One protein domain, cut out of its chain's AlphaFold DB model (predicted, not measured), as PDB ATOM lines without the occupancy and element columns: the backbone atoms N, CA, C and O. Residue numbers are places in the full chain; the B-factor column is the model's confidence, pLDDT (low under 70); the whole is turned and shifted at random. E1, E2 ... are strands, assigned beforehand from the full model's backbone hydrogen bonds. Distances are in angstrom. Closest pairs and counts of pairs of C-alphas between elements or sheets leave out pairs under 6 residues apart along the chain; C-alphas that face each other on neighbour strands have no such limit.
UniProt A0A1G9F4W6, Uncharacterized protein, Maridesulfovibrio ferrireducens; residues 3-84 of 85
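Overview. This is residues 3 to 84 of the 85 residues of an uncharacterized protein of Maridesulfovibrio ferrireducens (UniProt A0A1G9F4W6). With little regular structure, the domain is a strongly twisted sheet of strands E3 - E4 - E5 - E6 among long loops, with a separate small hairpin, E1 and E2, at one end and the loop at Glu 59 at the other. The printed part has 82 residues, no named helix and six strands, E1 to E6 in chain order, holding 31 residues; the class is all strand, both sheets antiparallel. It is compact, radius of gyration of the C-alphas 13.1 A, spanning 40 by 30 by 17 A.

Along the chain. E5, residues 63 to 70, spans 20.4 A and bends by 59 degrees at residue 67. E6, residues 76 to 83, spans 22.1 A and ends at C-alpha 83 (-43.786, -10.286, -31.293). E4 is residues 35 to 38, E3 23 to 26, E2 8 to 11. E1, residues 3 to 5, begins at C-alpha 3 (-22.261, -8.646, -13.877).

Arrangement. E3 to E6 form a meander, each strand the antiparallel neighbour of the one before. Within hydrogen-bond range are N 66 and O 80 of E5 and E6, 2.8 A; N 69 and O 37 of E5 and E4, 2.9 A; and N 25 and O 36 of E3 and E4, 2.8 A. In the hairpin E1 and E2, N 10 and O 3 are 2.8 A apart. The closest C-alphas of E1 and E3, Tyr 5 and Pro 24, are 7.1 A apart.

Size, cuts and confidence. The farthest C-alphas, Tyr 3 and Glu 59, are 40.4 A apart. The printed part has no cut. The links E2 to E3 and E4 to E5 are long. No printed residue is under 70 in pLDDT.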
ATOM      1  N   TYR A   3     -22.702  -9.721 -12.987       95.50
ATOM      2  CA  TYR A   3     -22.261  -8.646 -13.877       95.50
ATOM      3  C   TYR A   3     -23.129  -7.394 -13.697       95.50
ATOM      4  O   TYR A   3     -24.257  -7.476 -13.223       95.50
ATOM      5  N   ILE A   4     -22.614  -6.224 -14.083       96.69
ATOM      6  CA  ILE A   4     -23.351  -4.957 -13.981       96.69
ATOM      7  C   ILE A   4     -23.966  -4.598 -15.334       96.69
ATOM      8  O   ILE A   4     -23.270  -4.561 -16.350       96.69
ATOM      9  N   TYR A   5     -25.255  -4.264 -15.347       96.06
ATOM     10  CA  TYR A   5     -25.961  -3.742 -16.515       96.06
ATOM     11  C   TYR A   5     -26.807  -2.532 -16.125       96.06
ATOM     12  O   TYR A   5     -27.657  -2.614 -15.245       96.06
ATOM     13  N   SER A   6     -26.577  -1.391 -16.782       93.69
ATOM     14  CA  SER A   6     -27.299  -0.138 -16.508       93.69
ATOM     15  C   SER A   6     -27.330   0.262 -15.018       93.69
ATOM     16  O   SER A   6     -28.317   0.812 -14.536       93.69
ATOM     17  N   GLY A   7     -26.253  -0.026 -14.276       92.75
ATOM     18  CA  GLY A   7     -26.153   0.262 -12.839       92.75
ATOM     19  C   GLY A   7     -26.807  -0.771 -11.912       92.75
ATOM     20  O   GLY A   7     -26.779  -0.575 -10.702       92.75
ATOM     21  N   VAL A   8     -27.354  -1.864 -12.451       93.31
ATOM     22  CA  VAL A   8     -27.950  -2.974 -11.691       93.31
ATOM     23  C   VAL A   8     -27.007  -4.177 -11.718       93.31
ATOM     24  O   VAL A   8     -26.507  -4.541 -12.783       93.31
ATOM     25  N   GLU A   9     -26.752  -4.788 -10.559       96.06
ATOM     26  CA  GLU A   9     -26.027  -6.061 -10.465       96.06
ATOM     27  C   GLU A   9     -26.966  -7.225 -10.791       96.06
ATOM     28  O   GLU A   9     -28.048  -7.341 -10.219       96.06
ATOM     29  N   LEU A  10     -26.559  -8.072 -11.734       96.69
ATOM     30  CA  LEU A  10     -27.335  -9.194 -12.244       96.69
ATOM     31  C   LEU A  10     -26.562 -10.502 -12.116       96.69
ATOM     32  O   LEU A  10     -25.352 -10.544 -12.327       96.69
ATOM     33  N   GLU A  11     -27.276 -11.588 -11.850       96.50
ATOM     34  CA  GLU A  11     -26.774 -12.955 -11.946       96.50
ATOM     35  C   GLU A  11     -26.813 -13.464 -13.397       96.50
ATOM     36  O   GLU A  11     -27.794 -13.274 -14.118       96.50
ATOM     37  N   GLU A  12     -25.763 -14.170 -13.818       96.06
ATOM     38  CA  GLU A  12     -25.776 -14.984 -15.037       96.06
ATOM     39  C   GLU A  12     -26.741 -16.156 -14.875       96.06
ATOM     40  O   GLU A  12     -26.602 -16.972 -13.959       96.06
ATOM     41  N   ARG A  13     -27.718 -16.242 -15.778       96.50
ATOM     42  CA  ARG A  13     -28.798 -17.226 -15.726       96.50
ATOM     43  C   ARG A  13     -29.108 -17.739 -17.121       96.50
ATOM     44  O   ARG A  13     -28.951 -17.023 -18.110       96.50
ATOM     45  N   ASN A  14     -29.585 -18.975 -17.193       98.06
ATOM     46  CA  ASN A  14     -29.942 -19.626 -18.447       98.06
ATOM     47  C   ASN A  14     -31.447 -19.868 -18.480       98.06
ATOM     48  O   ASN A  14     -32.072 -20.154 -17.459       98.06
ATOM     49  N   CYS A  15     -32.034 -19.779 -19.669       97.88
ATOM     50  CA  CYS A  15     -33.434 -20.116 -19.862       97.88
ATOM     51  C   CYS A  15     -33.663 -21.602 -19.534       97.88
ATOM     52  O   CYS A  15     -33.007 -22.450 -20.143       97.88
ATOM     53  N   PRO A  16     -34.633 -21.960 -18.676       97.62
ATOM     54  CA  PRO A  16     -34.887 -23.357 -18.319       97.62
ATOM     55  C   PRO A  16     -35.470 -24.187 -19.476       97.62
ATOM     56  O   PRO A  16     -35.514 -25.409 -19.394       97.62
ATOM     57  N   HIS A  17     -35.912 -23.539 -20.560       97.00
ATOM     58  CA  HIS A  17     -36.578 -24.195 -21.689       97.00
ATOM     59  C   HIS A  17     -35.647 -24.504 -22.866       97.00
ATOM     60  O   HIS A  17     -35.851 -25.496 -23.563       97.00
ATOM     61  N   CYS A  18     -34.631 -23.668 -23.105       97.06
ATOM     62  CA  CYS A  18     -33.685 -23.855 -24.211       97.06
ATOM     63  C   CYS A  18     -32.211 -23.785 -23.798       97.06
ATOM     64  O   CYS A  18     -31.346 -23.900 -24.658       97.06
ATOM     65  N   ASN A  19     -31.927 -23.568 -22.510       97.62
ATOM     66  CA  ASN A  19     -30.593 -23.479 -21.918       97.62
ATOM     67  C   ASN A  19     -29.688 -22.344 -22.444       97.62
ATOM     68  O   ASN A  19     -28.525 -22.261 -22.057       97.62
ATOM     69  N   GLU A  20     -30.213 -21.442 -23.275       97.75
ATOM     70  CA  GLU A  20     -29.493 -20.252 -23.747       97.75
ATOM     71  C   GLU A  20     -29.374 -19.207 -22.625       97.75
ATOM     72  O   GLU A  20     -30.287 -19.105 -21.795       97.75
ATOM     73  N   PRO A  21     -28.295 -18.406 -22.600       97.81
ATOM     74  CA  PRO A  21     -28.126 -17.346 -21.611       97.81
ATOM     75  C   PRO A  21     -29.236 -16.293 -21.724       97.81
ATOM     76  O   PRO A  21     -29.604 -15.855 -22.820       97.81
ATOM     77  N   LEU A  22     -29.774 -15.871 -20.579       97.94
ATOM     78  CA  LEU A  22     -30.731 -14.772 -20.518       97.94
ATOM     79  C   LEU A  22     -30.004 -13.448 -20.760       97.94
ATOM     80  O   LEU A  22     -28.930 -13.194 -20.221       97.94
ATOM     81  N   SER A  23     -30.595 -12.599 -21.596       97.44
ATOM     82  CA  SER A  23     -30.050 -11.281 -21.922       97.44
ATOM     83  C   SER A  23     -30.705 -10.210 -21.052       97.44
ATOM     84  O   SER A  23     -31.929 -10.231 -20.911       97.44
ATOM     85  N   PRO A  24     -29.944  -9.248 -20.508       97.00
ATOM     86  CA  PRO A  24     -30.531  -8.127 -19.789       97.00
ATOM     87  C   PRO A  24     -31.295  -7.203 -20.747       97.00
ATOM     88  O   PRO A  24     -30.890  -7.003 -21.895       97.00
ATOM     89  N   TRP A  25     -32.390  -6.618 -20.269       95.62
ATOM     90  CA  TRP A  25     -33.206  -5.666 -21.015       95.62
ATOM     91  C   TRP A  25     -33.787  -4.608 -20.075       95.62
ATOM     92  O   TRP A  25     -34.338  -4.937 -19.023       95.62
ATOM     93  N   ILE A  26     -33.654  -3.335 -20.457       95.12
ATOM     94  CA  ILE A  26     -34.305  -2.217 -19.766       95.12
ATOM     95  C   ILE A  26     -35.745  -2.154 -20.259       95.12
ATOM     96  O   ILE A  26     -35.981  -1.912 -21.445       95.12
ATOM     97  N   ALA A  27     -36.695  -2.379 -19.357       90.75
ATOM     98  CA  ALA A  27     -38.100  -2.291 -19.701       90.75
ATOM     99  C   ALA A  27     -38.540  -0.833 -19.950       90.75
ATOM    100  O   ALA A  27     -37.914   0.102 -19.442       90.75
ATOM    101  N   PRO A  28     -39.620  -0.611 -20.726       88.88
ATOM    102  CA  PRO A  28     -40.193   0.712 -20.919       88.88
ATOM    103  C   PRO A  28     -40.529   1.362 -19.569       88.88
ATOM    104  O   PRO A  28     -41.134   0.689 -18.726       88.88
ATOM    105  N   PRO A  29     -40.194   2.645 -19.348       88.81
ATOM    106  CA  PRO A  29     -40.458   3.326 -18.079       88.81
ATOM    107  C   PRO A  29     -41.925   3.251 -17.635       88.81
ATOM    108  O   PRO A  29     -42.212   3.101 -16.450       88.81
ATOM    109  N   GLU A  30     -42.863   3.302 -18.583       91.44
ATOM    110  CA  GLU A  30     -44.307   3.224 -18.336       91.44
ATOM    111  C   GLU A  30     -44.775   1.870 -17.788       91.44
ATOM    112  O   GLU A  30     -45.862   1.777 -17.223       91.44
ATOM    113  N   SER A  31     -43.966   0.820 -17.939       86.38
ATOM    114  CA  SER A  31     -44.293  -0.516 -17.444       86.38
ATOM    115  C   SER A  31     -44.106  -0.642 -15.927       86.38
ATOM    116  O   SER A  31     -44.663  -1.553 -15.317       86.38
ATOM    117  N   GLY A  32     -43.321   0.257 -15.318       87.06
ATOM    118  CA  GLY A  32     -42.918   0.179 -13.911       87.06
ATOM    119  C   GLY A  32     -41.865  -0.894 -13.613       87.06
ATOM    120  O   GLY A  32     -41.487  -1.060 -12.455       87.06
ATOM    121  N   TRP A  33     -41.381  -1.612 -14.628       87.62
ATOM    122  CA  TRP A  33     -40.286  -2.571 -14.494       87.62
ATOM    123  C   TRP A  33     -38.938  -1.862 -14.674       87.62
ATOM    124  O   TRP A  33     -38.816  -0.931 -15.469       87.62
ATOM    125  N   GLY A  34     -37.925  -2.312 -13.932       92.31
ATOM    126  CA  GLY A  34     -36.541  -1.878 -14.100       92.31
ATOM    127  C   GLY A  34     -35.806  -2.699 -15.165       92.31
ATOM    128  O   GLY A  34     -36.259  -2.857 -16.302       92.31
ATOM    129  N   VAL A  35     -34.648  -3.234 -14.784       96.00
ATOM    130  CA  VAL A  35     -33.888  -4.179 -15.609       96.00
ATOM    131  C   VAL A  35     -34.428  -5.586 -15.374       96.00
ATOM    132  O   VAL A  35     -34.452  -6.054 -14.242       96.00
ATOM    133  N   ILE A  36     -34.801  -6.284 -16.444       96.62
ATOM    134  CA  ILE A  36     -35.175  -7.705 -16.408       96.62
ATOM    135  C   ILE A  36     -34.187  -8.535 -17.231       96.62
ATOM    136  O   ILE A  36     -33.407  -7.991 -18.015       96.62
ATOM    137  N   VAL A  37     -34.231  -9.858 -17.084       97.50
ATOM    138  CA  VAL A  37     -33.461 -10.791 -17.922       97.50
ATOM    139  C   VAL A  37     -34.410 -11.641 -18.764       97.50
ATOM    140  O   VAL A  37     -35.423 -12.122 -18.263       97.50
ATOM    141  N   VAL A  38     -34.122 -11.792 -20.059       97.69
ATOM    142  CA  VAL A  38     -35.068 -12.305 -21.067       97.69
ATOM    143  C   VAL A  38     -34.413 -13.347 -21.968       97.69
ATOM    144  O   VAL A  38     -33.276 -13.187 -22.416       97.69
ATOM    145  N   CYS A  39     -35.148 -14.407 -22.306       98.06
ATOM    146  CA  CYS A  39     -34.739 -15.363 -23.328       98.06
ATOM    147  C   CYS A  39     -34.994 -14.809 -24.745       98.06
ATOM    148  O   CYS A  39     -36.128 -14.777 -25.234       98.06
ATOM    149  N   ASN A  40     -33.920 -14.430 -25.441       95.75
ATOM    150  CA  ASN A  40     -33.980 -13.904 -26.811       95.75
ATOM    151  C   ASN A  40     -33.833 -14.971 -27.911       95.75
ATOM    152  O   ASN A  40     -33.730 -14.640 -29.092       95.75
ATOM    153  N   ASN A  41     -33.880 -16.258 -27.565       96.25
ATOM    154  CA  ASN A  41     -33.825 -17.329 -28.556       96.25
ATOM    155  C   ASN A  41     -35.187 -17.512 -29.250       96.25
ATOM    156  O   ASN A  41     -36.134 -18.029 -28.659       96.25
ATOM    157  N   ASN A  42     -35.277 -17.146 -30.533       95.06
ATOM    158  CA  ASN A  42     -36.493 -17.309 -31.346       95.06
ATOM    159  C   ASN A  42     -36.875 -18.772 -31.617       95.06
ATOM    160  O   ASN A  42     -37.975 -19.034 -32.088       95.06
ATOM    161  N   LYS A  43     -35.980 -19.722 -31.334       96.25
ATOM    162  CA  LYS A  43     -36.226 -21.167 -31.439       96.25
ATOM    163  C   LYS A  43     -36.504 -21.811 -30.077       96.25
ATOM    164  O   LYS A  43     -36.534 -23.035 -29.981       96.25
ATOM    165  N   CYS A  44     -36.648 -21.015 -29.015       96.75
ATOM    166  CA  CYS A  44     -36.950 -21.526 -27.684       96.75
ATOM    167  C   CYS A  44     -38.321 -22.213 -27.681       96.75
ATOM    168  O   CYS A  44     -39.299 -21.632 -28.146       96.75
ATOM    169  N   SER A  45     -38.397 -23.416 -27.110       95.00
ATOM    170  CA  SER A  45     -39.638 -24.196 -26.994       95.00
ATOM    171  C   SER A  45     -40.724 -23.495 -26.174       95.00
ATOM    172  O   SER A  45     -41.895 -23.794 -26.353       95.00
ATOM    173  N   PHE A  46     -40.346 -22.552 -25.308       95.69
ATOM    174  CA  PHE A  46     -41.289 -21.703 -24.581       95.69
ATOM    175  C   PHE A  46     -41.875 -20.577 -25.436       95.69
ATOM    176  O   PHE A  46     -42.961 -20.098 -25.150       95.69
ATOM    177  N   PHE A  47     -41.140 -20.119 -26.451       95.75
ATOM    178  CA  PHE A  47     -41.545 -18.989 -27.284       95.75
ATOM    179  C   PHE A  47     -42.278 -19.447 -28.548       95.75
ATOM    180  O   PHE A  47     -43.307 -18.880 -28.911       95.75
ATOM    181  N   VAL A  48     -41.772 -20.488 -29.210       94.38
ATOM    182  CA  VAL A  48     -42.367 -21.036 -30.433       94.38
ATOM    183  C   VAL A  48     -43.751 -21.610 -30.128       94.38
ATOM    184  O   VAL A  48     -43.878 -22.500 -29.296       94.38
ATOM    185  N   GLY A  49     -44.782 -21.111 -30.814       90.31
ATOM    186  CA  GLY A  49     -46.175 -21.550 -30.643       90.31
ATOM    187  C   GLY A  49     -46.898 -20.949 -29.432       90.31
ATOM    188  O   GLY A  49     -48.110 -21.118 -29.304       90.31
ATOM    189  N   SER A  50     -46.190 -20.189 -28.585       93.00
ATOM    190  CA  SER A  50     -46.768 -19.533 -27.399       93.00
ATOM    191  C   SER A  50     -47.827 -18.486 -27.729       93.00
ATOM    192  O   SER A  50     -48.586 -18.049 -26.865       93.00
ATOM    193  N   ASP A  51     -47.895 -18.066 -28.989       91.00
ATOM    194  CA  ASP A  51     -48.924 -17.167 -29.468       91.00
ATOM    195  C   ASP A  51     -50.318 -17.812 -29.394       91.00
ATOM    196  O   ASP A  51     -51.304 -17.092 -29.244       91.00
ATOM    197  N   SER A  52     -50.413 -19.144 -29.429       89.75
ATOM    198  CA  SER A  52     -51.674 -19.879 -29.270       89.75
ATOM    199  C   SER A  52     -52.137 -20.044 -27.813       89.75
ATOM    200  O   SER A  52     -53.309 -20.335 -27.580       89.75
ATOM    201  N   ASP A  53     -51.262 -19.777 -26.836       88.88
ATOM    202  CA  ASP A  53     -51.534 -19.990 -25.407       88.88
ATOM    203  C   ASP A  53     -52.124 -18.753 -24.703       88.88
ATOM    204  O   ASP A  53     -52.568 -18.818 -23.552       88.88
ATOM    205  N   ILE A  54     -52.133 -17.595 -25.371       90.06
ATOM    206  CA  ILE A  54     -52.604 -16.336 -24.783       90.06
ATOM    207  C   ILE A  54     -54.134 -16.259 -24.864       90.06
ATOM    208  O   ILE A  54     -54.723 -15.964 -25.907       90.06
ATOM    209  N   ILE A  55     -54.789 -16.462 -23.722       90.12
ATOM    210  CA  ILE A  55     -56.246 -16.341 -23.587       90.12
ATOM    211  C   ILE A  55     -56.677 -14.895 -23.884       90.12
ATOM    212  O   ILE A  55     -56.077 -13.942 -23.386       90.12
ATOM    213  N   ASN A  56     -57.745 -14.729 -24.672       89.06
ATOM    214  CA  ASN A  56     -58.275 -13.436 -25.134       89.06
ATOM    215  C   ASN A  56     -57.329 -12.634 -26.045       89.06
ATOM    216  O   ASN A  56     -57.544 -11.437 -26.261       89.06
ATOM    217  N   LYS A  57     -56.296 -13.270 -26.612       87.94
ATOM    218  CA  LYS A  57     -55.511 -12.672 -27.691       87.94
ATOM    219  C   LYS A  57     -56.412 -12.441 -28.907       87.94
ATOM    220  O   LYS A  57     -57.220 -13.293 -29.264       87.94
ATOM    221  N   ARG A  58     -56.258 -11.292 -29.566       86.88
ATOM    222  CA  ARG A  58     -56.922 -11.033 -30.849       86.88
ATOM    223  C   ARG A  58     -56.463 -12.069 -31.882       86.88
ATOM    224  O   ARG A  58     -55.276 -12.384 -31.933       86.88
ATOM    225  N   GLU A  59     -57.382 -12.567 -32.706       81.50
ATOM    226  CA  GLU A  59     -57.105 -13.647 -33.669       81.50
ATOM    227  C   GLU A  59     -55.991 -13.301 -34.673       81.50
ATOM    228  O   GLU A  59     -55.244 -14.177 -35.089       81.50
ATOM    229  N   ASP A  60     -55.830 -12.021 -35.022       84.81
ATOM    230  CA  ASP A  60     -54.794 -11.522 -35.938       84.81
ATOM    231  C   ASP A  60     -53.511 -11.044 -35.226       84.81
ATOM    232  O   ASP A  60     -52.635 -10.426 -35.838       84.81
ATOM    233  N   SER A  61     -53.391 -11.296 -33.923       87.06
ATOM    234  CA  SER A  61     -52.237 -10.873 -33.137       87.06
ATOM    235  C   SER A  61     -51.097 -11.882 -33.230       87.06
ATOM    236  O   SER A  61     -51.241 -13.054 -32.886       87.06
ATOM    237  N   ASN A  62     -49.914 -11.386 -33.579       89.94
ATOM    238  CA  ASN A  62     -48.670 -12.157 -33.571       89.94
ATOM    239  C   ASN A  62     -47.922 -11.977 -32.241       89.94
ATOM    240  O   ASN A  62     -46.702 -11.847 -32.222       89.94
ATOM    241  N   LEU A  63     -48.640 -11.857 -31.124       93.56
ATOM    242  CA  LEU A  63     -48.023 -11.801 -29.801       93.56
ATOM    243  C   LEU A  63     -47.841 -13.216 -29.259       93.56
ATOM    244  O   LEU A  63     -48.789 -13.995 -29.272       93.56
ATOM    245  N   GLY A  64     -46.639 -13.504 -28.769       94.50
ATOM    246  CA  GLY A  64     -46.282 -14.685 -27.985       94.50
ATOM    247  C   GLY A  64     -45.592 -14.280 -26.678       94.50
ATOM    248  O   GLY A  64     -45.519 -13.095 -26.340       94.50
ATOM    249  N   CYS A  65     -45.069 -15.258 -25.943       96.06
ATOM    250  CA  CYS A  65     -44.459 -15.069 -24.629       96.06
ATOM    251  C   CYS A  65     -43.003 -15.547 -24.604       96.06
ATOM    252  O   CYS A  65     -42.705 -16.711 -24.861       96.06
ATOM    253  N   ARG A  66     -42.077 -14.661 -24.238       96.75
ATOM    254  CA  ARG A  66     -40.702 -15.031 -23.883       96.75
ATOM    255  C   ARG A  66     -40.616 -15.327 -22.395       96.75
ATOM    256  O   ARG A  66     -41.270 -14.671 -21.587       96.75
ATOM    257  N   TYR A  67     -39.754 -16.277 -22.045       97.88
ATOM    258  CA  TYR A  67     -39.361 -16.486 -20.657       97.88
ATOM    259  C   TYR A  67     -38.536 -15.285 -20.194       97.88
ATOM    260  O   TYR A  67     -37.535 -14.945 -20.837       97.88
ATOM    261  N   ALA A  68     -38.943 -14.664 -19.093       97.50
ATOM    262  CA  ALA A  68     -38.211 -13.585 -18.454       97.50
ATOM    263  C   ALA A  68     -38.235 -13.736 -16.932       97.50
ATOM    264  O   ALA A  68     -39.133 -14.364 -16.375       97.50
ATOM    265  N   GLU A  69     -37.256 -13.143 -16.260       97.38
ATOM    266  CA  GLU A  69     -37.173 -13.098 -14.801       97.38
ATOM    267  C   GLU A  69     -36.881 -11.669 -14.346       97.38
ATOM    268  O   GLU A  69     -36.196 -10.906 -15.035       97.38
ATOM    269  N   ASN A  70     -37.401 -11.313 -13.170       95.25
ATOM    270  CA  ASN A  70     -37.182  -9.999 -12.578       95.25
ATOM    271  C   ASN A  70     -36.237 -10.075 -11.366       95.25
ATOM    272  O   ASN A  70     -36.641 -10.618 -10.330       95.25
ATOM    273  N   PRO A  71     -35.023  -9.503 -11.462       94.50
ATOM    274  CA  PRO A  71     -34.083  -9.378 -10.348       94.50
ATOM    275  C   PRO A  71     -34.704  -8.747  -9.092       94.50
ATOM    276  O   PRO A  71     -34.491  -9.253  -7.991       94.50
ATOM    277  N   ASP A  72     -35.557  -7.727  -9.244       92.50
ATOM    278  CA  ASP A  72     -36.186  -7.009  -8.122       92.50
ATOM    279  C   ASP A  72     -37.153  -7.891  -7.317       92.50
ATOM    280  O   ASP A  72     -37.450  -7.614  -6.154       92.50
ATOM    281  N   ASN A  73     -37.628  -8.987  -7.915       91.38
ATOM    282  CA  ASN A  73     -38.498  -9.960  -7.265       91.38
ATOM    283  C   ASN A  73     -37.820 -11.330  -7.136       91.38
ATOM    284  O   ASN A  73     -38.432 -12.364  -7.413       91.38
ATOM    285  N   LYS A  74     -36.542 -11.348  -6.735       94.38
ATOM    286  CA  LYS A  74     -35.770 -12.582  -6.484       94.38
ATOM    287  C   LYS A  74     -35.728 -13.516  -7.699       94.38
ATOM    288  O   LYS A  74     -35.823 -14.732  -7.546       94.38
ATOM    289  N   TYR A  75     -35.637 -12.944  -8.900       95.12
ATOM    290  CA  TYR A  75     -35.677 -13.678 -10.168       95.12
ATOM    291  C   TYR A  75     -36.950 -14.513 -10.363       95.12
ATOM    292  O   TYR A  75     -36.922 -15.564 -11.000       95.12
ATOM    293  N   THR A  76     -38.088 -14.046  -9.840       95.88
ATOM    294  CA  THR A  76     -39.379 -14.692 -10.109       95.88
ATOM    295  C   THR A  76     -39.668 -14.653 -11.617       95.88
ATOM    296  O   THR A  76     -39.604 -13.566 -12.210       95.88
ATOM    297  N   PRO A  77     -39.980 -15.802 -12.246       96.94
ATOM    298  CA  PRO A  77     -40.237 -15.870 -13.676       96.94
ATOM    299  C   PRO A  77     -41.613 -15.309 -14.042       96.94
ATOM    300  O   PRO A  77     -42.568 -15.408 -13.269       96.94
ATOM    301  N   PHE A  78     -41.723 -14.753 -15.245       95.50
ATOM    302  CA  PHE A  78     -42.974 -14.267 -15.818       95.50
ATOM    303  C   PHE A  78     -42.973 -14.343 -17.353       95.50
ATOM    304  O   PHE A  78     -41.931 -14.488 -17.998       95.50
ATOM    305  N   ASN A  79     -44.168 -14.217 -17.934       95.31
ATOM    306  CA  ASN A  79     -44.372 -14.214 -19.381       95.31
ATOM    307  C   ASN A  79     -44.172 -12.798 -19.928       95.31
ATOM    308  O   ASN A  79     -45.021 -11.927 -19.725       95.31
ATOM    309  N   LEU A  80     -43.071 -12.565 -20.639       95.00
ATOM    310  CA  LEU A  80     -42.843 -11.298 -21.325       95.00
ATOM    311  C   LEU A  80     -43.471 -11.346 -22.719       95.00
ATOM    312  O   LEU A  80     -43.031 -12.116 -23.574       95.00
ATOM    313  N   LEU A  81     -44.472 -10.500 -22.965       93.69
ATOM    314  CA  LEU A  81     -45.075 -10.385 -24.289       93.69
ATOM    315  C   LEU A  81     -44.043  -9.909 -25.315       93.69
ATOM    316  O   LEU A  81     -43.349  -8.914 -25.110       93.69
ATOM    317  N   ALA A  82     -43.970 -10.611 -26.440       93.44
ATOM    318  CA  ALA A  82     -43.099 -10.268 -27.550       93.44
ATOM    319  C   ALA A  82     -43.764 -10.619 -28.881       93.44
ATOM    320  O   ALA A  82     -44.612 -11.506 -28.961       93.44
ATOM    321  N   TRP A  83     -43.350  -9.938 -29.945       91.00
ATOM    322  CA  TRP A  83     -43.786 -10.286 -31.293       91.00
ATOM    323  C   TRP A  83     -43.193 -11.635 -31.721       91.00
ATOM    324  O   TRP A  83     -41.973 -11.804 -31.688       91.00
ATOM    325  N   CYS A  84     -44.053 -12.569 -32.120       86.06
ATOM    326  CA  CYS A  84     -43.773 -13.958 -32.466       86.06
ATOM    327  C   CYS A  84     -44.230 -14.228 -33.908       86.06
ATOM    328  O   CYS A  84     -45.428 -14.252 -34.181       86.06
TER     329      CYS A  84